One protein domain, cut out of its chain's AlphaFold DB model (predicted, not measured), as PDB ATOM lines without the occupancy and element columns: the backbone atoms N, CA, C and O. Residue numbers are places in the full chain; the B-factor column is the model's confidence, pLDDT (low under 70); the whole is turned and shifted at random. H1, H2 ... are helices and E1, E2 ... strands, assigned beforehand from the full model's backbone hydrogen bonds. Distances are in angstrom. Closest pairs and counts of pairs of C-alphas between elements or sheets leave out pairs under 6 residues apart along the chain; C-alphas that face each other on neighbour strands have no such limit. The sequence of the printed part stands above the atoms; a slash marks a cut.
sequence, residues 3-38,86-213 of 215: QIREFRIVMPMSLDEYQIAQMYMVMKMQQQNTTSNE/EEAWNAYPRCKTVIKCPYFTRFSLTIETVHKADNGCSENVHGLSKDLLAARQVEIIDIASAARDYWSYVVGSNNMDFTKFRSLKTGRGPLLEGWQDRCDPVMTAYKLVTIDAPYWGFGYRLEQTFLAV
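Overview. This is residues 3 to 38 and 86 to 213 of the 215 residues of an uncharacterized protein of Nelumbo nucifera (UniProt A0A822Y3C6). One twisted sheet of six strands makes the core; H4 packs along one face of it, while H1 packs on the sheet with its residues 15 to 19, where E6 begins, and then sticks out with residues 22 to 38 as an arm. H3 packs on H4 away from the sheet, H2 grazes the sheet at the start of E1, and residues 156 to 186 loop past the end where E6 begins. The printed part has 164 residues with four named helices and six named strands, along the chain E1 H1 E2 E3 E4 H2 E5 H3 E6 H4. The sheet, order E2 E3 E4 E6 E1 E5, is mixed, and so is the class, helices and strands. The whole is compact, with a radius of gyration of the C-alphas of 17.1 A and spans of 51 by 47 by 32 A.

Along the chain. E6, residues 187 to 196, measures 29.1 A from first to last C-alpha. E4, residues 108 to 116, measures 26.2 A, and E1, residues 3 to 11, measures 25.5 A from C-alpha 3 at (131.097, 176.394, 145.498). E3 is residues 94 to 100, E2 residues 86 to 91 and E5 residues 137 to 141. H1, residues 15 to 33, is 26.5 A long and ends with C-alpha 33 at (154.157, 189.088, 135.858). H2 is residues 130 to 135 and H3 residues 150 to 155. H4, residues 203 to 213, is 15.9 A long and ends with C-alpha 213 at (142.735, 182.362, 138.631).

Arrangement. E6 is antiparallel to E4, with N 110 and O 194 at 2.8 A, and to E1, with N 7 and O 191 at 2.8 A. E2, E3 and E4 form a meander, each strand the antiparallel neighbour of the one before, and both pairs are hairpins; N 89 and O 96 are 2.8 A apart, N 97 and O 111 2.8 A. E5 is parallel to E1, with N 139 and O 6 at 2.8 A. E4, H2 and E5 form a split strand-helix-strand unit, two strands running the same way with E6 and E1 between them; its crossover is right-handed. H1 and H4 on one face of the sheet make two layers. H4 lies over E6 at a height over the sheet of 8.8 A, and the C-alphas of Ile 195 and Glu 207, their closest, are 6.3 A apart. H3 touches H4, the closest C-alphas being those of Val 154 and Ala 212 at 5.9 A. Every O i to N i+4 pair is within hydrogen-bond range in H1, H2 and H3, and 6 of 7 in H4.

Size, cuts and confidence. The C-alphas of Leu 168 and Trp 200, 52.5 A apart, are the two farthest apart. Residues 39 to 85 are not printed, and C-alphas 38 and 86 are 15.2 A apart across the cut. The links E4 to H2 and H3 to E6 are long. The mean pLDDT of the printed part is 87.7; residues 35 to 37, 146 to 159 and 212 to 213 are under 70.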
ATOM      1  N   GLN A   3     130.930 177.092 146.772       87.94
ATOM      2  CA  GLN A   3     131.097 176.394 145.498       87.94
ATOM      3  C   GLN A   3     132.244 175.396 145.607       87.94
ATOM      4  O   GLN A   3     133.315 175.744 146.099       87.94
ATOM      5  N   ILE A   4     132.030 174.177 145.115       94.06
ATOM      6  CA  ILE A   4     133.039 173.119 145.067       94.06
ATOM      7  C   ILE A   4     133.131 172.566 143.640       94.06
ATOM      8  O   ILE A   4     132.151 172.064 143.081       94.06
ATOM      9  N   ARG A   5     134.311 172.684 143.030       94.69
ATOM     10  CA  ARG A   5     134.593 172.207 141.670       94.69
ATOM     11  C   ARG A   5     135.905 171.444 141.637       94.69
ATOM     12  O   ARG A   5     136.863 171.859 142.268       94.69
ATOM     13  N   GLU A   6     135.961 170.346 140.902       96.31
ATOM     14  CA  GLU A   6     137.182 169.579 140.669       96.31
ATOM     15  C   GLU A   6     137.565 169.657 139.199       96.31
ATOM     16  O   GLU A   6     136.826 169.183 138.339       96.31
ATOM     17  N   PHE A   7     138.737 170.222 138.928       94.94
ATOM     18  CA  PHE A   7     139.335 170.247 137.604       94.94
ATOM     19  C   PHE A   7     140.308 169.084 137.459       94.94
ATOM     20  O   PHE A   7     141.213 168.915 138.278       94.94
ATOM     21  N   ARG A   8     140.139 168.290 136.406       96.25
ATOM     22  CA  ARG A   8     141.041 167.188 136.061       96.25
ATOM     23  C   ARG A   8     141.858 167.591 134.849       96.25
ATOM     24  O   ARG A   8     141.319 167.701 133.750       96.25
ATOM     25  N   ILE A   9     143.148 167.831 135.062       94.69
ATOM     26  CA  ILE A   9     144.072 168.271 134.013       94.69
ATOM     27  C   ILE A   9     145.004 167.108 133.689       94.69
ATOM     28  O   ILE A   9     145.925 166.818 134.456       94.69
ATOM     29  N   VAL A  10     144.747 166.435 132.567       95.19
ATOM     30  CA  VAL A  10     145.597 165.343 132.073       95.19
ATOM     31  C   VAL A  10     146.815 165.939 131.372       95.19
ATOM     32  O   VAL A  10     146.688 166.888 130.598       95.19
ATOM     33  N   MET A  11     147.999 165.377 131.615       95.75
ATOM     34  CA  MET A  11     149.266 165.865 131.070       95.75
ATOM     35  C   MET A  11     150.089 164.726 130.443       95.75
ATOM     36  O   MET A  11     150.212 163.659 131.047       95.75
ATOM     37  N   PRO A  12     150.728 164.950 129.274       95.88
ATOM     38  CA  PRO A  12     151.541 163.955 128.566       95.88
ATOM     39  C   PRO A  12     152.965 163.857 129.146       95.88
ATOM     40  O   PRO A  12     153.978 164.088 128.469       95.88
ATOM     41  N   MET A  13     153.053 163.622 130.452       96.31
ATOM     42  CA  MET A  13     154.305 163.520 131.194       96.31
ATOM     43  C   MET A  13     154.138 162.666 132.448       96.31
ATOM     44  O   MET A  13     153.025 162.408 132.894       96.31
ATOM     45  N   SER A  14     155.257 162.226 133.013       97.56
ATOM     46  CA  SER A  14     155.270 161.527 134.303       97.56
ATOM     47  C   SER A  14     155.052 162.490 135.479       97.56
ATOM     48  O   SER A  14     155.160 163.709 135.327       97.56
ATOM     49  N   LEU A  15     154.778 161.942 136.668       96.94
ATOM     50  CA  LEU A  15     154.683 162.722 137.909       96.94
ATOM     51  C   LEU A  15     155.978 163.500 138.197       96.94
ATOM     52  O   LEU A  15     155.931 164.706 138.435       96.94
ATOM     53  N   ASP A  16     157.131 162.841 138.082       96.81
ATOM     54  CA  ASP A  16     158.439 163.449 138.360       96.81
ATOM     55  C   ASP A  16     158.744 164.611 137.403       96.81
ATOM     56  O   ASP A  16     159.185 165.687 137.814       96.81
ATOM     57  N   GLU A  17     158.446 164.430 136.111       97.00
ATOM     58  CA  GLU A  17     158.572 165.500 135.119       97.00
ATOM     59  C   GLU A  17     157.624 166.663 135.424       97.00
ATOM     60  O   GLU A  17     158.032 167.823 135.322       97.00
ATOM     61  N   TYR A  18     156.381 166.369 135.820       96.44
ATOM     62  CA  TYR A  18     155.404 167.396 136.165       96.44
ATOM     63  C   TYR A  18     155.839 168.209 137.384       96.44
ATOM     64  O   TYR A  18     155.709 169.429 137.363       96.44
ATOM     65  N   GLN A  19     156.393 167.574 138.420       94.94
ATOM     66  CA  GLN A  19     156.878 168.274 139.612       94.94
ATOM     67  C   GLN A  19     157.922 169.344 139.247       94.94
ATOM     68  O   GLN A  19     157.835 170.494 139.687       94.94
ATOM     69  N   ILE A  20     158.880 168.988 138.387       94.94
ATOM     70  CA  ILE A  20     159.924 169.906 137.914       94.94
ATOM     71  C   ILE A  20     159.322 170.978 136.995       94.94
ATOM     72  O   ILE A  20     159.610 172.170 137.153       94.94
ATOM     73  N   ALA A  21     158.474 170.574 136.045       93.75
ATOM     74  CA  ALA A  21     157.857 171.476 135.078       93.75
ATOM     75  C   ALA A  21     156.953 172.515 135.757       93.75
ATOM     76  O   ALA A  21     157.037 173.697 135.429       93.75
ATOM     77  N   GLN A  22     156.139 172.103 136.730       91.31
ATOM     78  CA  GLN A  22     155.270 172.986 137.504       91.31
ATOM     79  C   GLN A  22     156.091 174.046 138.237       91.31
ATOM     80  O   GLN A  22     155.785 175.232 138.132       91.31
ATOM     81  N   MET A  23     157.161 173.645 138.932       88.56
ATOM     82  CA  MET A  23     158.029 174.585 139.643       88.56
ATOM     83  C   MET A  23     158.673 175.595 138.684       88.56
ATOM     84  O   MET A  23     158.636 176.799 138.944       88.56
ATOM     85  N   TYR A  24     159.198 175.126 137.547       91.69
ATOM     86  CA  TYR A  24     159.743 176.001 136.509       91.69
ATOM     87  C   TYR A  24     158.692 176.988 135.983       91.69
ATOM     88  O   TYR A  24     158.970 178.181 135.867       91.69
ATOM     89  N   MET A  25     157.479 176.508 135.690       89.00
ATOM     90  CA  MET A  25     156.400 177.347 135.175       89.00
ATOM     91  C   MET A  25     155.957 178.394 136.195       89.00
ATOM     92  O   MET A  25     155.804 179.548 135.813       89.00
ATOM     93  N   VAL A  26     155.838 178.044 137.481       84.25
ATOM     94  CA  VAL A  26     155.532 179.009 138.551       84.25
ATOM     95  C   VAL A  26     156.602 180.098 138.620       84.25
ATOM     96  O   VAL A  26     156.265 181.281 138.580       84.25
ATOM     97  N   MET A  27     157.886 179.725 138.645       84.75
ATOM     98  CA  MET A  27     158.992 180.692 138.684       84.75
ATOM     99  C   MET A  27     159.000 181.605 137.452       84.75
ATOM    100  O   MET A  27     159.153 182.821 137.571       84.75
ATOM    101  N   LYS A  28     158.791 181.038 136.260       85.62
ATOM    102  CA  LYS A  28     158.726 181.800 135.011       85.62
ATOM    103  C   LYS A  28     157.534 182.758 134.992       85.62
ATOM    104  O   LYS A  28     157.690 183.911 134.599       85.62
ATOM    105  N   MET A  29     156.363 182.304 135.441       79.94
ATOM    106  CA  MET A  29     155.149 183.121 135.496       79.94
ATOM    107  C   MET A  29     155.319 184.285 136.476       79.94
ATOM    108  O   MET A  29     154.924 185.406 136.162       79.94
ATOM    109  N   GLN A  30     155.965 184.051 137.622       77.56
ATOM    110  CA  GLN A  30     156.322 185.101 138.577       77.56
ATOM    111  C   GLN A  30     157.264 186.135 137.952       77.56
ATOM    112  O   GLN A  30     156.986 187.329 138.027       77.56
ATOM    113  N   GLN A  31     158.326 185.696 137.269       81.00
ATOM    114  CA  GLN A  31     159.257 186.601 136.580       81.00
ATOM    115  C   GLN A  31     158.567 187.450 135.504       81.00
ATOM    116  O   GLN A  31     158.865 188.631 135.375       81.00
ATOM    117  N   GLN A  32     157.638 186.866 134.743       76.94
ATOM    118  CA  GLN A  32     156.936 187.563 133.660       76.94
ATOM    119  C   GLN A  32     155.853 188.532 134.149       76.94
ATOM    120  O   GLN A  32     155.553 189.497 133.453       76.94
ATOM    121  N   ASN A  33     155.251 188.274 135.313       70.06
ATOM    122  CA  ASN A  33     154.157 189.088 135.858       70.06
ATOM    123  C   ASN A  33     154.607 190.099 136.921       70.06
ATOM    124  O   ASN A  33     153.766 190.837 137.428       70.06
ATOM    125  N   THR A  34     155.893 190.140 137.276       70.88
ATOM    126  CA  THR A  34     156.411 191.124 138.233       70.88
ATOM    127  C   THR A  34     156.824 192.398 137.497       70.88
ATOM    128  O   THR A  34     157.712 192.382 136.646       70.88
ATOM    129  N   THR A  35     156.170 193.506 137.830       69.06
ATOM    130  CA  THR A  35     156.495 194.872 137.398       69.06
ATOM    131  C   THR A  35     156.904 195.708 138.617       69.06
ATOM    132  O   THR A  35     156.970 195.191 139.728       69.06
ATOM    133  N   SER A  36     157.201 197.002 138.450       61.47
ATOM    134  CA  SER A  36     157.629 197.849 139.575       61.47
ATOM    135  C   SER A  36     156.558 198.044 140.660       61.47
ATOM    136  O   SER A  36     156.925 198.315 141.798       61.47
ATOM    137  N   ASN A  37     155.266 197.910 140.322       65.75
ATOM    138  CA  ASN A  37     154.139 198.193 141.229       65.75
ATOM    139  C   ASN A  37     153.153 197.019 141.399       65.75
ATOM    140  O   ASN A  37     152.249 197.110 142.222       65.75
ATOM    141  N   GLU A  38     153.299 195.939 140.626       73.19
ATOM    142  CA  GLU A  38     152.410 194.769 140.641       73.19
ATOM    143  C   GLU A  38     153.229 193.493 140.526       73.19
ATOM    144  O   GLU A  38     154.274 193.485 139.875       73.19
ATOM    145  N   GLU A  86     148.215 184.435 149.583       93.75
ATOM    146  CA  GLU A  86     148.314 183.001 149.337       93.75
ATOM    147  C   GLU A  86     149.186 182.358 150.405       93.75
ATOM    148  O   GLU A  86     150.329 182.762 150.607       93.75
ATOM    149  N   GLU A  87     148.673 181.303 151.021       95.50
ATOM    150  CA  GLU A  87     149.445 180.350 151.807       95.50
ATOM    151  C   GLU A  87     149.401 179.005 151.073       95.50
ATOM    152  O   GLU A  87     148.321 178.513 150.742       95.50
ATOM    153  N   ALA A  88     150.554 178.407 150.781       95.31
ATOM    154  CA  ALA A  88     150.641 177.146 150.052       95.31
ATOM    155  C   ALA A  88     151.541 176.140 150.775       95.31
ATOM    156  O   ALA A  88     152.666 176.456 151.150       95.31
ATOM    157  N   TRP A  89     151.049 174.910 150.908       96.50
ATOM    158  CA  TRP A  89     151.717 173.742 151.469       96.50
ATOM    159  C   TRP A  89     151.899 172.716 150.353       96.50
ATOM    160  O   TRP A  89     150.959 172.021 149.964       96.50
ATOM    161  N   ASN A  90     153.108 172.645 149.804       94.81
ATOM    162  CA  ASN A  90     153.456 171.724 148.732       94.81
ATOM    163  C   ASN A  90     154.208 170.515 149.304       94.81
ATOM    164  O   ASN A  90     155.406 170.600 149.566       94.81
ATOM    165  N   ALA A  91     153.501 169.400 149.476       95.06
ATOM    166  CA  ALA A  91     154.051 168.096 149.839       95.06
ATOM    167  C   ALA A  91     153.771 167.104 148.699       95.06
ATOM    168  O   ALA A  91     152.985 166.160 148.834       95.06
ATOM    169  N   TYR A  92     154.351 167.392 147.527       93.75
ATOM    170  CA  TYR A  92     154.132 166.629 146.298       93.75
ATOM    171  C   TYR A  92     154.156 165.107 146.559       93.75
ATOM    172  O   TYR A  92     155.095 164.617 147.188       93.75
ATOM    173  N   PRO A  93     153.142 164.347 146.094       95.31
ATOM    174  CA  PRO A  93     152.151 164.700 145.071       95.31
ATOM    175  C   PRO A  93     150.893 165.420 145.583       95.31
ATOM    176  O   PRO A  93     149.959 165.615 144.801       95.31
ATOM    177  N   ARG A  94     150.833 165.819 146.861       95.88
ATOM    178  CA  ARG A  94     149.702 166.568 147.424       95.88
ATOM    179  C   ARG A  94     150.071 168.021 147.686       95.88
ATOM    180  O   ARG A  94     151.087 168.319 148.305       95.88
ATOM    181  N   CYS A  95     149.211 168.929 147.257       94.75
ATOM    182  CA  CYS A  95     149.384 170.353 147.506       94.75
ATOM    183  C   CYS A  95     148.096 170.931 148.075       94.75
ATOM    184  O   CYS A  95     147.004 170.552 147.655       94.75
ATOM    185  N   LYS A  96     148.226 171.886 148.988       95.75
ATOM    186  CA  LYS A  96     147.115 172.706 149.456       95.75
ATOM    187  C   LYS A  96     147.493 174.166 149.329       95.75
ATOM    188  O   LYS A  96     148.568 174.551 149.765       95.75
ATOM    189  N   THR A  97     146.599 174.967 148.782       95.44
ATOM    190  CA  THR A  97     146.755 176.412 148.668       95.44
ATOM    191  C   THR A  97     145.502 177.075 149.204       95.44
ATOM    192  O   THR A  97     144.393 176.689 148.847       95.44
ATOM    193  N   VAL A  98     145.665 178.063 150.073       95.50
ATOM    194  CA  VAL A  98     144.584 178.874 150.622       95.50
ATOM    195  C   VAL A  98     144.837 180.312 150.205       95.50
ATOM    196  O   VAL A  98     145.885 180.875 150.506       95.50
ATOM    197  N   ILE A  99     143.872 180.900 149.509       92.75
ATOM    198  CA  ILE A  99     143.890 182.285 149.065       92.75
ATOM    199  C   ILE A  99     142.813 183.048 149.832       92.75
ATOM    200  O   ILE A  99     141.641 182.663 149.865       92.75
ATOM    201  N   LYS A 100     143.225 184.147 150.455       91.94
ATOM    202  CA  LYS A 100     142.361 185.081 151.177       91.94
ATOM    203  C   LYS A 100     142.553 186.478 150.614       91.94
ATOM    204  O   LYS A 100     143.600 186.809 150.065       91.94
ATOM    205  N   CYS A 101     141.551 187.319 150.809       88.25
ATOM    206  CA  CYS A 101     141.631 188.730 150.478       88.25
ATOM    207  C   CYS A 101     141.458 189.542 151.769       88.25
ATOM    208  O   CYS A 101     140.392 189.450 152.377       88.25
ATOM    209  N   PRO A 102     142.450 190.341 152.205       87.44
ATOM    210  CA  PRO A 102     142.327 191.149 153.418       87.44
ATOM    211  C   PRO A 102     141.134 192.113 153.386       87.44
ATOM    212  O   PRO A 102     140.512 192.349 154.417       87.44
ATOM    213  N   TYR A 103     140.775 192.625 152.203       86.75
ATOM    214  CA  TYR A 103     139.605 193.487 152.032       86.75
ATOM    215  C   TYR A 103     138.289 192.703 152.158       86.75
ATOM    216  O   TYR A 103     137.359 193.123 152.850       86.75
ATOM    217  N   PHE A 104     138.215 191.519 151.545       87.94
ATOM    218  CA  PHE A 104     137.077 190.610 151.671       87.94
ATOM    219  C   PHE A 104     137.337 189.553 152.751       87.94
ATOM    220  O   PHE A 104     137.537 188.380 152.462       87.94
ATOM    221  N   THR A 105     137.277 189.949 154.022       89.69
ATOM    222  CA  THR A 105     137.621 189.087 155.175       89.69
ATOM    223  C   THR A 105     136.816 187.788 155.310       89.69
ATOM    224  O   THR A 105     137.262 186.859 155.979       89.69
ATOM    225  N   ARG A 106     135.625 187.708 154.703       89.94
ATOM    226  CA  ARG A 106     134.775 186.506 154.683       89.94
ATOM    227  C   ARG A 106     134.981 185.662 153.425       89.94
ATOM    228  O   ARG A 106     134.377 184.602 153.326       89.94
ATOM    229  N   PHE A 107     135.768 186.142 152.463       90.50
ATOM    230  CA  PHE A 107     136.133 185.384 151.277       90.50
ATOM    231  C   PHE A 107     137.237 184.381 151.614       90.50
ATOM    232  O   PHE A 107     138.248 184.735 152.225       90.50
ATOM    233  N   SER A 108     137.073 183.144 151.159       91.06
ATOM    234  CA  SER A 108     138.160 182.174 151.126       91.06
ATOM    235  C   SER A 108     138.098 181.350 149.851       91.06
ATOM    236  O   SER A 108     137.018 180.968 149.393       91.06
ATOM    237  N   LEU A 109     139.270 181.052 149.306       93.62
ATOM    238  CA  LEU A 109     139.438 180.117 148.213       93.62
ATOM    239  C   LEU A 109     140.483 179.090 148.627       93.62
ATOM    240  O   LEU A 109     141.585 179.442 149.030       93.62
ATOM    241  N   THR A 110     140.135 177.815 148.547       95.81
ATOM    242  CA  THR A 110     141.046 176.709 148.839       95.81
ATOM    243  C   THR A 110     141.195 175.850 147.597       95.81
ATOM    244  O   THR A 110     140.196 175.441 147.011       95.81
ATOM    245  N   ILE A 111     142.435 175.575 147.208       96.44
ATOM    246  CA  ILE A 111     142.791 174.653 146.134       96.44
ATOM    247  C   ILE A 111     143.535 173.486 146.767       96.44
ATOM    248  O   ILE A 111     144.628 173.651 147.306       96.44
ATOM    249  N   GLU A 112     142.964 172.297 146.682       97.06
ATOM    250  CA  GLU A 112     143.630 171.055 147.060       97.06
ATOM    251  C   GLU A 112     143.953 170.293 145.785       97.06
ATOM    252  O   GLU A 112     143.085 170.076 144.946       97.06
ATOM    253  N   THR A 113     145.214 169.916 145.601       97.38
ATOM    254  CA  THR A 113     145.665 169.202 144.406       97.38
ATOM    255  C   THR A 113     146.227 167.844 144.778       97.38
ATOM    256  O   THR A 113     147.085 167.745 145.656       97.38
ATOM    257  N   VAL A 114     145.776 166.803 144.083       98.00
ATOM    258  CA  VAL A 114     146.376 165.466 144.127       98.00
ATOM    259  C   VAL A 114     146.874 165.128 142.729       98.00
ATOM    260  O   VAL A 114     146.108 165.164 141.769       98.00
ATOM    261  N   HIS A 115     148.153 164.786 142.610       98.00
ATOM    262  CA  HIS A 115     148.735 164.324 141.353       98.00
ATOM    263  C   HIS A 115     148.766 162.791 141.332       98.00
ATOM    264  O   HIS A 115     149.242 162.168 142.286       98.00
ATOM    265  N   LYS A 116     148.260 162.170 140.262       98.00
ATOM    266  CA  LYS A 116     148.289 160.707 140.079       98.00
ATOM    267  C   LYS A 116     148.801 160.332 138.694       98.00
ATOM    268  O   LYS A 116     148.583 161.061 137.734       98.00
ATOM    269  N   ALA A 117     149.470 159.186 138.600       97.31
ATOM    270  CA  ALA A 117     149.892 158.589 137.335       97.31
ATOM    271  C   ALA A 117     148.708 157.852 136.680       97.31
ATOM    272  O   ALA A 117     148.659 156.625 136.656       97.31
ATOM    273  N   ASP A 118     147.705 158.618 136.251       96.56
ATOM    274  CA  ASP A 118     146.534 158.143 135.516       96.56
ATOM    275  C   ASP A 118     146.055 159.202 134.506       96.56
ATOM    276  O   ASP A 118     146.608 160.302 134.423       96.56
ATOM    277  N   ASN A 119     145.021 158.864 133.741       95.25
ATOM    278  CA  ASN A 119     144.410 159.683 132.693       95.25
ATOM    279  C   ASN A 119     143.105 160.385 133.139       95.25
ATOM    280  O   ASN A 119     142.258 160.690 132.304       95.25
ATOM    281  N   GLY A 120     142.903 160.626 134.439       94.81
ATOM    282  CA  GLY A 120     141.742 161.385 134.928       94.81
ATOM    283  C   GLY A 120     140.543 160.540 135.362       94.81
ATOM    284  O   GLY A 120     139.492 161.090 135.705       94.81
ATOM    285  N   CYS A 121     140.687 159.214 135.378       94.38
ATOM    286  CA  CYS A 121     139.612 158.282 135.727       94.38
ATOM    287  C   CYS A 121     139.470 157.995 137.232       94.38
ATOM    288  O   CYS A 121     138.522 157.316 137.626       94.38
ATOM    289  N   SER A 122     140.388 158.458 138.088       96.44
ATOM    290  CA  SER A 122     140.269 158.217 139.528       96.44
ATOM    291  C   SER A 122     139.140 159.049 140.136       96.44
ATOM    292  O   SER A 122     139.128 160.274 140.040       96.44
ATOM    293  N   GLU A 123     138.232 158.390 140.852       96.50
ATOM    294  CA  GLU A 123     137.160 159.063 141.582       96.50
ATOM    295  C   GLU A 123     137.529 159.372 143.034       96.50
ATOM    296  O   GLU A 123     138.282 158.643 143.681       96.50
ATOM    297  N   ASN A 124     136.962 160.469 143.543       96.81
ATOM    298  CA  ASN A 124     137.079 160.946 144.925       96.81
ATOM    299  C   ASN A 124     138.507 160.894 145.516       96.81
ATOM    300  O   ASN A 124     138.706 160.488 146.662       96.81
ATOM    301  N   VAL A 125     139.517 161.316 144.749       97.56
ATOM    302  CA  VAL A 125     140.930 161.254 145.176       97.56
ATOM    303  C   VAL A 125     141.241 162.114 146.406       97.56
ATOM    304  O   VAL A 125     142.229 161.864 147.095       97.56
ATOM    305  N   HIS A 126     140.387 163.101 146.686       96.62
ATOM    306  CA  HIS A 126     140.467 163.990 147.845       96.62
ATOM    307  C   HIS A 126     139.807 163.407 149.107       96.62
ATOM    308  O   HIS A 126     139.921 164.001 150.173       96.62
ATOM    309  N   GLY A 127     139.125 162.258 149.015       95.94
ATOM    310  CA  GLY A 127     138.473 161.630 150.169       95.94
ATOM    311  C   GLY A 127     137.296 162.437 150.727       95.94
ATOM    312  O   GLY A 127     137.081 162.455 151.937       95.94
ATOM    313  N   LEU A 128     136.534 163.109 149.860       96.75
ATOM    314  CA  LEU A 128     135.365 163.898 150.244       96.75
ATOM    315  C   LEU A 128     134.282 163.028 150.885       96.75
ATOM    316  O   LEU A 128     134.083 161.866 150.511       96.75
ATOM    317  N   SER A 129     133.539 163.632 151.816       96.56
ATOM    318  CA  SER A 129     132.316 163.049 152.364       96.56
ATOM    319  C   SER A 129     131.254 162.885 151.273       96.56
ATOM    320  O   SER A 129     131.314 163.530 150.227       96.56
ATOM    321  N   LYS A 130     130.244 162.043 151.521       96.62
ATOM    322  CA  LYS A 130     129.160 161.797 150.555       96.62
ATOM    323  C   LYS A 130     128.451 163.085 150.126       96.62
ATOM    324  O   LYS A 130     128.191 163.255 148.940       96.62
ATOM    325  N   ASP A 131     128.203 163.992 151.066       94.62
ATOM    326  CA  ASP A 131     127.483 165.241 150.799       94.62
ATOM    327  C   ASP A 131     128.318 166.203 149.943       94.62
ATOM    328  O   ASP A 131     127.823 166.751 148.958       94.62
ATOM    329  N   LEU A 132     129.608 166.364 150.263       94.62
ATOM    330  CA  LEU A 132     130.520 167.199 149.473       94.62
ATOM    331  C   LEU A 132     130.772 166.603 148.088       94.62
ATOM    332  O   LEU A 132     130.801 167.333 147.101       94.62
ATOM    333  N   LEU A 133     130.909 165.278 148.002       95.50
ATOM    334  CA  LEU A 133     131.088 164.572 146.739       95.50
ATOM    335  C   LEU A 133     129.864 164.723 145.825       95.50
ATOM    336  O   LEU A 133     130.035 164.879 144.619       95.50
ATOM    337  N   ALA A 134     128.652 164.716 146.388       94.75
ATOM    338  CA  ALA A 134     127.414 164.953 145.647       94.75
ATOM    339  C   ALA A 134     127.268 166.412 145.175       94.75
ATOM    340  O   ALA A 134     126.683 166.657 144.122       94.75
ATOM    341  N   ALA A 135     127.799 167.377 145.932       93.75
ATOM    342  CA  ALA A 135     127.794 168.792 145.555       93.75
ATOM    343  C   ALA A 135     128.903 169.167 144.548       93.75
ATOM    344  O   ALA A 135     128.771 170.164 143.835       93.75
ATOM    345  N   ARG A 136     129.995 168.391 144.494       95.31
ATOM    346  CA  ARG A 136     131.161 168.614 143.626       95.31
ATOM    347  C   ARG A 136     130.787 168.542 142.149       95.31
ATOM    348  O   ARG A 136     130.322 167.515 141.663       95.31
ATOM    349  N   GLN A 137     131.120 169.593 141.408       94.69
ATOM    350  CA  GLN A 137     131.089 169.576 139.944       94.69
ATOM    351  C   GLN A 137     132.465 169.174 139.411       94.69
ATOM    352  O   GLN A 137     133.463 169.778 139.794       94.69
ATOM    353  N   VAL A 138     132.528 168.154 138.556       95.00
ATOM    354  CA  VAL A 138     133.780 167.706 137.928       95.00
ATOM    355  C   VAL A 138     133.867 168.274 136.521       95.00
ATOM    356  O   VAL A 138     132.911 168.176 135.754       95.00
ATOM    357  N   GLU A 139     135.026 168.818 136.179       91.69
ATOM    358  CA  GLU A 139     135.333 169.338 134.857       91.69
ATOM    359  C   GLU A 139     136.679 168.788 134.379       91.69
ATOM    360  O   GLU A 139     137.679 168.825 135.097       91.69
ATOM    361  N   ILE A 140     136.702 168.241 133.166       90.31
ATOM    362  CA  ILE A 140     137.921 167.712 132.549       90.31
ATOM    363  C   ILE A 140     138.473 168.787 131.622       90.31
ATOM    364  O   ILE A 140     137.772 169.252 130.726       90.31
ATOM    365  N   ILE A 141     139.731 169.163 131.833       87.50
ATOM    366  CA  ILE A 141     140.421 170.164 131.025       87.50
ATOM    367  C   ILE A 141     141.299 169.441 130.008       87.50
ATOM    368  O   ILE A 141     142.304 168.820 130.365       87.50
ATOM    369  N   ASP A 142     140.930 169.546 128.732       85.88
ATOM    370  CA  ASP A 142     141.760 169.073 127.627       85.88
ATOM    371  C   ASP A 142     142.691 170.184 127.142       85.88
ATOM    372  O   ASP A 142     142.281 171.116 126.449       85.88
ATOM    373  N   ILE A 143     143.977 170.052 127.471       87.00
ATOM    374  CA  ILE A 143     145.014 171.008 127.071       87.00
ATOM    375  C   ILE A 143     145.197 171.105 125.549       87.00
ATOM    376  O   ILE A 143     145.758 172.094 125.086       87.00
ATOM    377  N   ALA A 144     144.763 170.104 124.775       86.06
ATOM    378  CA  ALA A 144     144.853 170.094 123.315       86.06
ATOM    379  C   ALA A 144     143.594 170.653 122.630       86.06
ATOM    380  O   ALA A 144     143.578 170.791 121.403       86.06
ATOM    381  N   SER A 145     142.552 170.984 123.399       78.44
ATOM    382  CA  SER A 145     141.308 171.512 122.854       78.44
ATOM    383  C   SER A 145     141.537 172.862 122.178       78.44
ATOM    384  O   SER A 145     142.010 173.822 122.781       78.44
ATOM    385  N   ALA A 146     141.152 172.946 120.904       64.06
ATOM    386  CA  ALA A 146     141.107 174.199 120.154       64.06
ATOM    387  C   ALA A 146     139.826 175.009 120.434       64.06
ATOM    388  O   ALA A 146     139.627 176.078 119.846       64.06
ATOM    389  N   ALA A 147     138.922 174.489 121.274       60.50
ATOM    390  CA  ALA A 147     137.677 175.166 121.588       60.50
ATOM    391  C   ALA A 147     137.973 176.487 122.303       60.50
ATOM    392  O   ALA A 147     138.716 176.534 123.282       60.50
ATOM    393  N   ARG A 148     137.341 177.569 121.833       57.75
ATOM    394  CA  ARG A 148     137.257 178.819 122.593       57.75
ATOM    395  C   ARG A 148     136.229 178.658 123.711       57.75
ATOM    396  O   ARG A 148     135.153 179.252 123.664       57.75
ATOM    397  N   ASP A 149     136.513 177.762 124.643       60.91
ATOM    398  CA  ASP A 149     135.660 177.525 125.795       60.91
ATOM    399  C   ASP A 149     135.710 178.711 126.774       60.91
ATOM    400  O   ASP A 149     136.456 179.681 126.591       60.91
ATOM    401  N   TYR A 150     134.876 178.649 127.813       56.28
ATOM    402  CA  TYR A 150     134.848 179.657 128.872       56.28
ATOM    403  C   TYR A 150     136.256 179.943 129.421       56.28
ATOM    404  O   TYR A 150     136.603 181.101 129.647       56.28
ATOM    405  N   TRP A 151     137.107 178.923 129.540       61.66
ATOM    406  CA  TRP A 151     138.462 179.057 130.069       61.66
ATOM    407  C   TRP A 151     139.423 179.749 129.117       61.66
ATOM    408  O   TRP A 151     140.220 180.564 129.567       61.66
ATOM    409  N   SER A 152     139.310 179.539 127.810       57.72
ATOM    410  CA  SER A 152     140.096 180.287 126.825       57.72
ATOM    411  C   SER A 152     139.831 181.801 126.882       57.72
ATOM    412  O   SER A 152     140.744 182.600 126.664       57.72
ATOM    413  N   TYR A 153     138.595 182.205 127.211       54.62
ATOM    414  CA  TYR A 153     138.220 183.606 127.419       54.62
ATOM    415  C   TYR A 153     138.747 184.141 128.758       54.62
ATOM    416  O   TYR A 153     139.185 185.286 128.839       54.62
ATOM    417  N   VAL A 154     138.711 183.307 129.796       51.81
ATOM    418  CA  VAL A 154     139.004 183.687 131.182       51.81
ATOM    419  C   VAL A 154     140.503 183.655 131.521       51.81
ATOM    420  O   VAL A 154     140.997 184.551 132.201       51.81
ATOM    421  N   VAL A 155     141.230 182.645 131.044       55.16
ATOM    422  CA  VAL A 155     142.660 182.390 131.315       55.16
ATOM    423  C   VAL A 155     143.550 182.941 130.187       55.16
ATOM    424  O   VAL A 155     144.740 183.187 130.383       55.16
ATOM    425  N   GLY A 156     142.960 183.220 129.020       55.25
ATOM    426  CA  GLY A 156     143.647 183.710 127.829       55.25
ATOM    427  C   GLY A 156     144.009 182.584 126.859       55.25
ATOM    428  O   GLY A 156     144.166 181.423 127.233       55.25
ATOM    429  N   SER A 157     144.133 182.919 125.573       53.84
ATOM    430  CA  SER A 157     144.463 181.939 124.539       53.84
ATOM    431  C   SER A 157     145.921 181.503 124.645       53.84
ATOM    432  O   SER A 157     146.832 182.331 124.552       53.84
ATOM    433  N   ASN A 158     146.160 180.199 124.754       62.22
ATOM    434  CA  ASN A 158     147.487 179.654 124.511       62.22
ATOM    435  C   ASN A 158     147.828 179.831 123.022       62.22
ATOM    436  O   ASN A 158     147.086 179.384 122.150       62.22
ATOM    437  N   ASN A 159     148.959 180.469 122.720       68.56
ATOM    438  CA  ASN A 159     149.429 180.635 121.339       68.56
ATOM    439  C   ASN A 159     150.006 179.331 120.752       68.56
ATOM    440  O   ASN A 159     150.411 179.299 119.590       68.56
ATOM    441  N   MET A 160     150.090 178.270 121.562       76.31
ATOM    442  CA  MET A 160     150.624 176.971 121.183       76.31
ATOM    443  C   MET A 160     149.506 176.027 120.728       76.31
ATOM    444  O   MET A 160     148.634 175.667 121.514       76.31
ATOM    445  N   ASP A 161     149.575 175.565 119.482       84.56
ATOM    446  CA  ASP A 161     148.690 174.520 118.966       84.56
ATOM    447  C   ASP A 161     149.287 173.132 119.260       84.56
ATOM    448  O   ASP A 161     150.186 172.657 118.554       84.56
ATOM    449  N   PHE A 162     148.808 172.471 120.319       88.81
ATOM    450  CA  PHE A 162     149.308 171.150 120.716       88.81
ATOM    451  C   PHE A 162     148.965 170.033 119.722       88.81
ATOM    452  O   PHE A 162     149.649 169.008 119.717       88.81
ATOM    453  N   THR A 163     148.001 170.253 118.822       88.25
ATOM    454  CA  THR A 163     147.698 169.321 117.721       88.25
ATOM    455  C   THR A 163     148.768 169.345 116.625       88.25
ATOM    456  O   THR A 163     148.818 168.457 115.774       88.25
ATOM    457  N   LYS A 164     149.665 170.340 116.654       89.75
ATOM    458  CA  LYS A 164     150.793 170.489 115.719       89.75
ATOM    459  C   LYS A 164     152.153 170.436 116.403       89.75
ATOM    460  O   LYS A 164     153.160 170.168 115.752       89.75
ATOM    461  N   PHE A 165     152.208 170.720 117.701       91.69
ATOM    462  CA  PHE A 165     153.457 170.731 118.444       91.69
ATOM    463  C   PHE A 165     154.040 169.327 118.615       91.69
ATOM    464  O   PHE A 165     153.359 168.395 119.038       91.69
ATOM    465  N   ARG A 166     155.348 169.207 118.382       93.75
ATOM    466  CA  ARG A 166     156.131 168.027 118.735       93.75
ATOM    467  C   ARG A 166     157.418 168.446 119.428       93.75
ATOM    468  O   ARG A 166     158.175 169.269 118.915       93.75
ATOM    469  N   SER A 167     157.681 167.862 120.589       93.50
ATOM    470  CA  SER A 167     158.917 168.098 121.331       93.50
ATOM    471  C   SER A 167     160.111 167.522 120.570       93.50
ATOM    472  O   SER A 167     160.171 166.319 120.326       93.50
ATOM    473  N   LEU A 168     161.102 168.358 120.256       95.25
ATOM    474  CA  LEU A 168     162.347 167.905 119.622       95.25
ATOM    475  C   LEU A 168     163.198 167.024 120.549       95.25
ATOM    476  O   LEU A 168     163.946 166.180 120.071       95.25
ATOM    477  N   LYS A 169     163.091 167.216 121.871       95.06
ATOM    478  CA  LYS A 169     163.898 166.481 122.859       95.06
ATOM    479  C   LYS A 169     163.315 165.113 123.202       95.06
ATOM    480  O   LYS A 169     164.068 164.172 123.401       95.06
ATOM    481  N   THR A 170     161.991 165.021 123.313       94.00
ATOM    482  CA  THR A 170     161.303 163.810 123.799       94.00
ATOM    483  C   THR A 170     160.485 163.110 122.721       94.00
ATOM    484  O   THR A 170     160.026 161.995 122.933       94.00
ATOM    485  N   GLY A 171     160.244 163.761 121.582       93.75
ATOM    486  CA  GLY A 171     159.405 163.236 120.506       93.75
ATOM    487  C   GLY A 171     157.900 163.247 120.787       93.75
ATOM    488  O   GLY A 171     157.156 162.903 119.868       93.75
ATOM    489  N   ARG A 172     157.457 163.646 121.995       93.38
ATOM    490  CA  ARG A 172     156.039 163.710 122.407       93.38
ATOM    491  C   ARG A 172     155.256 164.751 121.612       93.38
ATOM    492  O   ARG A 172     155.803 165.792 121.242       93.38
ATOM    493  N   GLY A 173     153.966 164.483 121.438       91.88
ATOM    494  CA  GLY A 173     153.093 165.226 120.540       91.88
ATOM    495  C   GLY A 173     153.241 164.774 119.076       91.88
ATOM    496  O   GLY A 173     154.186 164.051 118.742       91.88
ATOM    497  N   PRO A 174     152.333 165.188 118.182       94.06
ATOM    498  CA  PRO A 174     151.170 166.035 118.451       94.06
ATOM    499  C   PRO A 174     150.104 165.356 119.319       94.06
ATOM    500  O   PRO A 174     149.980 164.133 119.324       94.06
ATOM    501  N   LEU A 175     149.353 166.163 120.066       93.44
ATOM    502  CA  LEU A 175     148.216 165.710 120.864       93.44
ATOM    503  C   LEU A 175     146.960 165.759 119.988       93.44
ATOM    504  O   LEU A 175     146.453 166.835 119.684       93.44
ATOM    505  N   LEU A 176     146.515 164.595 119.524       92.19
ATOM    506  CA  LEU A 176     145.316 164.441 118.696       92.19
ATOM    507  C   LEU A 176     144.108 164.040 119.553       92.19
ATOM    508  O   LEU A 176     144.242 163.789 120.746       92.19
ATOM    509  N   GLU A 177     142.928 163.952 118.948       90.69
ATOM    510  CA  GLU A 177     141.724 163.481 119.638       90.69
ATOM    511  C   GLU A 177     141.961 162.120 120.326       90.69
ATOM    512  O   GLU A 177     142.488 161.181 119.720       90.69
ATOM    513  N   GLY A 178     141.608 162.035 121.614       91.00
ATOM    514  CA  GLY A 178     141.823 160.846 122.446       91.00
ATOM    515  C   GLY A 178     143.284 160.591 122.837       91.00
ATOM    516  O   GLY A 178     143.639 159.457 123.168       91.00
ATOM    517  N   TRP A 179     144.162 161.602 122.782       93.75
ATOM    518  CA  TRP A 179     145.572 161.454 123.166       93.75
ATOM    519  C   TRP A 179     145.745 160.990 124.618       93.75
ATOM    520  O   TRP A 179     146.703 160.273 124.905       93.75
ATOM    521  N   GLN A 180     144.823 161.358 125.511       94.25
ATOM    522  CA  GLN A 180     144.856 161.031 126.937       94.25
ATOM    523  C   GLN A 180     144.892 159.514 127.183       94.25
ATOM    524  O   GLN A 180     145.576 159.067 128.099       94.25
ATOM    525  N   ASP A 181     144.222 158.724 126.336       93.19
ATOM    526  CA  ASP A 181     144.140 157.260 126.469       93.19
ATOM    527  C   ASP A 181     145.323 156.523 125.829       93.19
ATOM    528  O   ASP A 181     145.505 155.322 126.032       93.19
ATOM    529  N   ARG A 182     146.115 157.220 125.009       91.19
ATOM    530  CA  ARG A 182     147.221 156.637 124.229       91.19
ATOM    531  C   ARG A 182     148.592 157.144 124.663       91.19
ATOM    532  O   ARG A 182     149.602 156.667 124.149       91.19
ATOM    533  N   CYS A 183     148.635 158.140 125.542       90.44
ATOM    534  CA  CYS A 183     149.874 158.741 126.003       90.44
ATOM    535  C   CYS A 183     150.509 157.906 127.112       90.44
ATOM    536  O   CYS A 183     149.853 157.543 128.083       90.44
ATOM    537  N   ASP A 184     151.812 157.673 126.986       90.94
ATOM    538  CA  ASP A 184     152.655 157.109 128.031       90.94
ATOM    539  C   ASP A 184     154.032 157.803 127.966       90.94
ATOM    540  O   ASP A 184     154.656 157.827 126.897       90.94
ATOM    541  N   PRO A 185     154.507 158.451 129.043       95.25
ATOM    542  CA  PRO A 185     153.854 158.592 130.344       95.25
ATOM    543  C   PRO A 185     152.648 159.541 130.323       95.25
ATOM    544  O   PRO A 185     152.574 160.466 129.509       95.25
ATOM    545  N   VAL A 186     151.734 159.330 131.271       96.25
ATOM    546  CA  VAL A 186     150.575 160.191 131.535       96.25
ATOM    547  C   VAL A 186     150.399 160.402 133.038       96.25
ATOM    548  O   VAL A 186     150.653 159.510 133.852       96.25
ATOM    549  N   MET A 187     149.968 161.602 133.406       97.44
ATOM    550  CA  MET A 187     149.571 161.942 134.765       97.44
ATOM    551  C   MET A 187     148.372 162.883 134.735       97.44
ATOM    552  O   MET A 187     148.113 163.542 133.728       97.44
ATOM    553  N   THR A 188     147.669 162.977 135.857       97.88
ATOM    554  CA  THR A 188     146.573 163.923 136.041       97.88
ATOM    555  C   THR A 188     146.766 164.718 137.321       97.88
ATOM    556  O   THR A 188     147.041 164.155 138.387       97.88
ATOM    557  N   ALA A 189     146.591 166.034 137.219       97.75
ATOM    558  CA  ALA A 189     146.408 166.915 138.362       97.75
ATOM    559  C   ALA A 189     144.905 167.050 138.653       97.75
ATOM    560  O   ALA A 189     144.165 167.638 137.863       97.75
ATOM    561  N   TYR A 190     144.461 166.499 139.782       97.94
ATOM    562  CA  TYR A 190     143.102 166.659 140.297       97.94
ATOM    563  C   TYR A 190     143.092 167.872 141.222       97.94
ATOM    564  O   TYR A 190     143.614 167.793 142.334       97.94
ATOM    565  N   LYS A 191     142.573 169.003 140.741       97.19
ATOM    566  CA  LYS A 191     142.497 170.271 141.473       97.19
ATOM    567  C   LYS A 191     141.082 170.494 141.991       97.19
ATOM    568  O   LYS A 191     140.204 170.916 141.242       97.19
ATOM    569  N   LEU A 192     140.866 170.253 143.276       97.31
ATOM    570  CA  LEU A 192     139.629 170.589 143.962       97.31
ATOM    571  C   LEU A 192     139.675 172.042 144.440       97.31
ATOM    572  O   LEU A 192     140.448 172.390 145.329       97.31
ATOM    573  N   VAL A 193     138.824 172.881 143.864       95.81
ATOM    574  CA  VAL A 193     138.650 174.287 144.215       95.81
ATOM    575  C   VAL A 193     137.378 174.444 145.041       95.81
ATOM    576  O   VAL A 193     136.280 174.115 144.590       95.81
ATOM    577  N   THR A 194     137.530 174.978 146.247       94.81
ATOM    578  CA  THR A 194     136.434 175.345 147.145       94.81
ATOM    579  C   THR A 194     136.446 176.854 147.348       94.81
ATOM    580  O   THR A 194     137.447 177.394 147.816       94.81
ATOM    581  N   ILE A 195     135.354 177.537 147.006       92.31
ATOM    582  CA  ILE A 195     135.223 178.993 147.146       92.31
ATOM    583  C   ILE A 195     134.047 179.309 148.063       92.31
ATOM    584  O   ILE A 195     132.932 178.845 147.828       92.31
ATOM    585  N   ASP A 196     134.285 180.140 149.072       91.56
ATOM    586  CA  ASP A 196     133.242 180.742 149.897       91.56
ATOM    587  C   ASP A 196     133.325 182.267 149.797       91.56
ATOM    588  O   ASP A 196     134.332 182.868 150.172       91.56
ATOM    589  N   ALA A 197     132.276 182.898 149.270       90.44
ATOM    590  CA  ALA A 197     132.150 184.350 149.176       90.44
ATOM    591  C   ALA A 197     130.762 184.793 149.677       90.44
ATOM    592  O   ALA A 197     129.876 185.123 148.880       90.44
ATOM    593  N   PRO A 198     130.521 184.826 150.999       90.00
ATOM    594  CA  PRO A 198     129.195 185.045 151.575       90.00
ATOM    595  C   PRO A 198     128.823 186.541 151.618       90.00
ATOM    596  O   PRO A 198     128.447 187.087 152.660       90.00
ATOM    597  N   TYR A 199     128.925 187.207 150.465       86.56
ATOM    598  CA  TYR A 199     128.606 188.613 150.246       86.56
ATOM    599  C   TYR A 199     127.308 188.750 149.458       86.56
ATOM    600  O   TYR A 199     127.179 188.265 148.331       86.56
ATOM    601  N   TRP A 200     126.332 189.429 150.055       83.94
ATOM    602  CA  TRP A 200     125.043 189.657 149.417       83.94
ATOM    603  C   TRP A 200     125.187 190.590 148.204       83.94
ATOM    604  O   TRP A 200     125.924 191.572 148.246       83.94
ATOM    605  N   GLY A 201     124.509 190.261 147.102       83.81
ATOM    606  CA  GLY A 201     124.502 191.044 145.860       83.81
ATOM    607  C   GLY A 201     125.649 190.758 144.877       83.81
ATOM    608  O   GLY A 201     125.403 190.753 143.673       83.81
ATOM    609  N   PHE A 202     126.874 190.476 145.345       81.88
ATOM    610  CA  PHE A 202     128.045 190.312 144.456       81.88
ATOM    611  C   PHE A 202     128.956 189.106 144.747       81.88
ATOM    612  O   PHE A 202     129.919 188.901 144.008       81.88
ATOM    613  N   GLY A 203     128.649 188.267 145.747       81.56
ATOM    614  CA  GLY A 203     129.443 187.072 146.075       81.56
ATOM    615  C   GLY A 203     129.685 186.147 144.877       81.56
ATOM    616  O   GLY A 203     130.822 185.775 144.612       81.56
ATOM    617  N   TYR A 204     128.657 185.902 144.057       82.06
ATOM    618  CA  TYR A 204     128.790 185.104 142.831       82.06
ATOM    619  C   TYR A 204     129.798 185.689 141.826       82.06
ATOM    620  O   TYR A 204     130.515 184.951 141.155       82.06
ATOM    621  N   ARG A 205     129.892 187.024 141.716       82.00
ATOM    622  CA  ARG A 205     130.873 187.667 140.824       82.00
ATOM    623  C   ARG A 205     132.295 187.515 141.355       82.00
ATOM    624  O   ARG A 205     133.199 187.314 140.548       82.00
ATOM    625  N   LEU A 206     132.492 187.571 142.677       81.12
ATOM    626  CA  LEU A 206     133.780 187.234 143.295       81.12
ATOM    627  C   LEU A 206     134.135 185.766 143.034       81.12
ATOM    628  O   LEU A 206     135.236 185.494 142.571       81.12
ATOM    629  N   GLU A 207     133.192 184.842 143.242       81.94
ATOM    630  CA  GLU A 207     133.388 183.411 142.972       81.94
ATOM    631  C   GLU A 207     133.863 183.171 141.533       81.94
ATOM    632  O   GLU A 207     134.894 182.537 141.336       81.94
ATOM    633  N   GLN A 208     133.193 183.751 140.530       77.69
ATOM    634  CA  GLN A 208     133.618 183.625 139.129       77.69
ATOM    635  C   GLN A 208     134.984 184.267 138.852       77.69
ATOM    636  O   GLN A 208     135.795 183.695 138.126       77.69
ATOM    637  N   THR A 209     135.249 185.438 139.443       75.94
ATOM    638  CA  THR A 209     136.510 186.168 139.246       75.94
ATOM    639  C   THR A 209     137.703 185.379 139.782       75.94
ATOM    640  O   THR A 209     138.758 185.390 139.162       75.94
ATOM    641  N   PHE A 210     137.554 184.679 140.909       76.06
ATOM    642  CA  PHE A 210     138.659 183.938 141.524       76.06
ATOM    643  C   PHE A 210     138.763 182.483 141.068       76.06
ATOM    644  O   PHE A 210     139.866 181.934 141.042       76.06
ATOM    645  N   LEU A 211     137.658 181.876 140.629       73.50
ATOM    646  CA  LEU A 211     137.686 180.554 140.005       73.50
ATOM    647  C   LEU A 211     138.578 180.548 138.753       73.50
ATOM    648  O   LEU A 211     139.374 179.635 138.574       73.50
ATOM    649  N   ALA A 212     138.509 181.616 137.957       65.69
ATOM    650  CA  ALA A 212     139.384 181.893 136.817       65.69
ATOM    651  C   ALA A 212     140.883 181.744 137.104       65.69
ATOM    652  O   ALA A 212     141.631 181.209 136.295       65.69
ATOM    653  N   VAL A 213     141.317 182.249 138.258       64.81
ATOM    654  CA  VAL A 213     142.735 182.362 138.631       64.81
ATOM    655  C   VAL A 213     143.266 181.047 139.224       64.81
ATOM    656  O   VAL A 213     144.465 180.895 139.432       64.81
TER     657      VAL A 213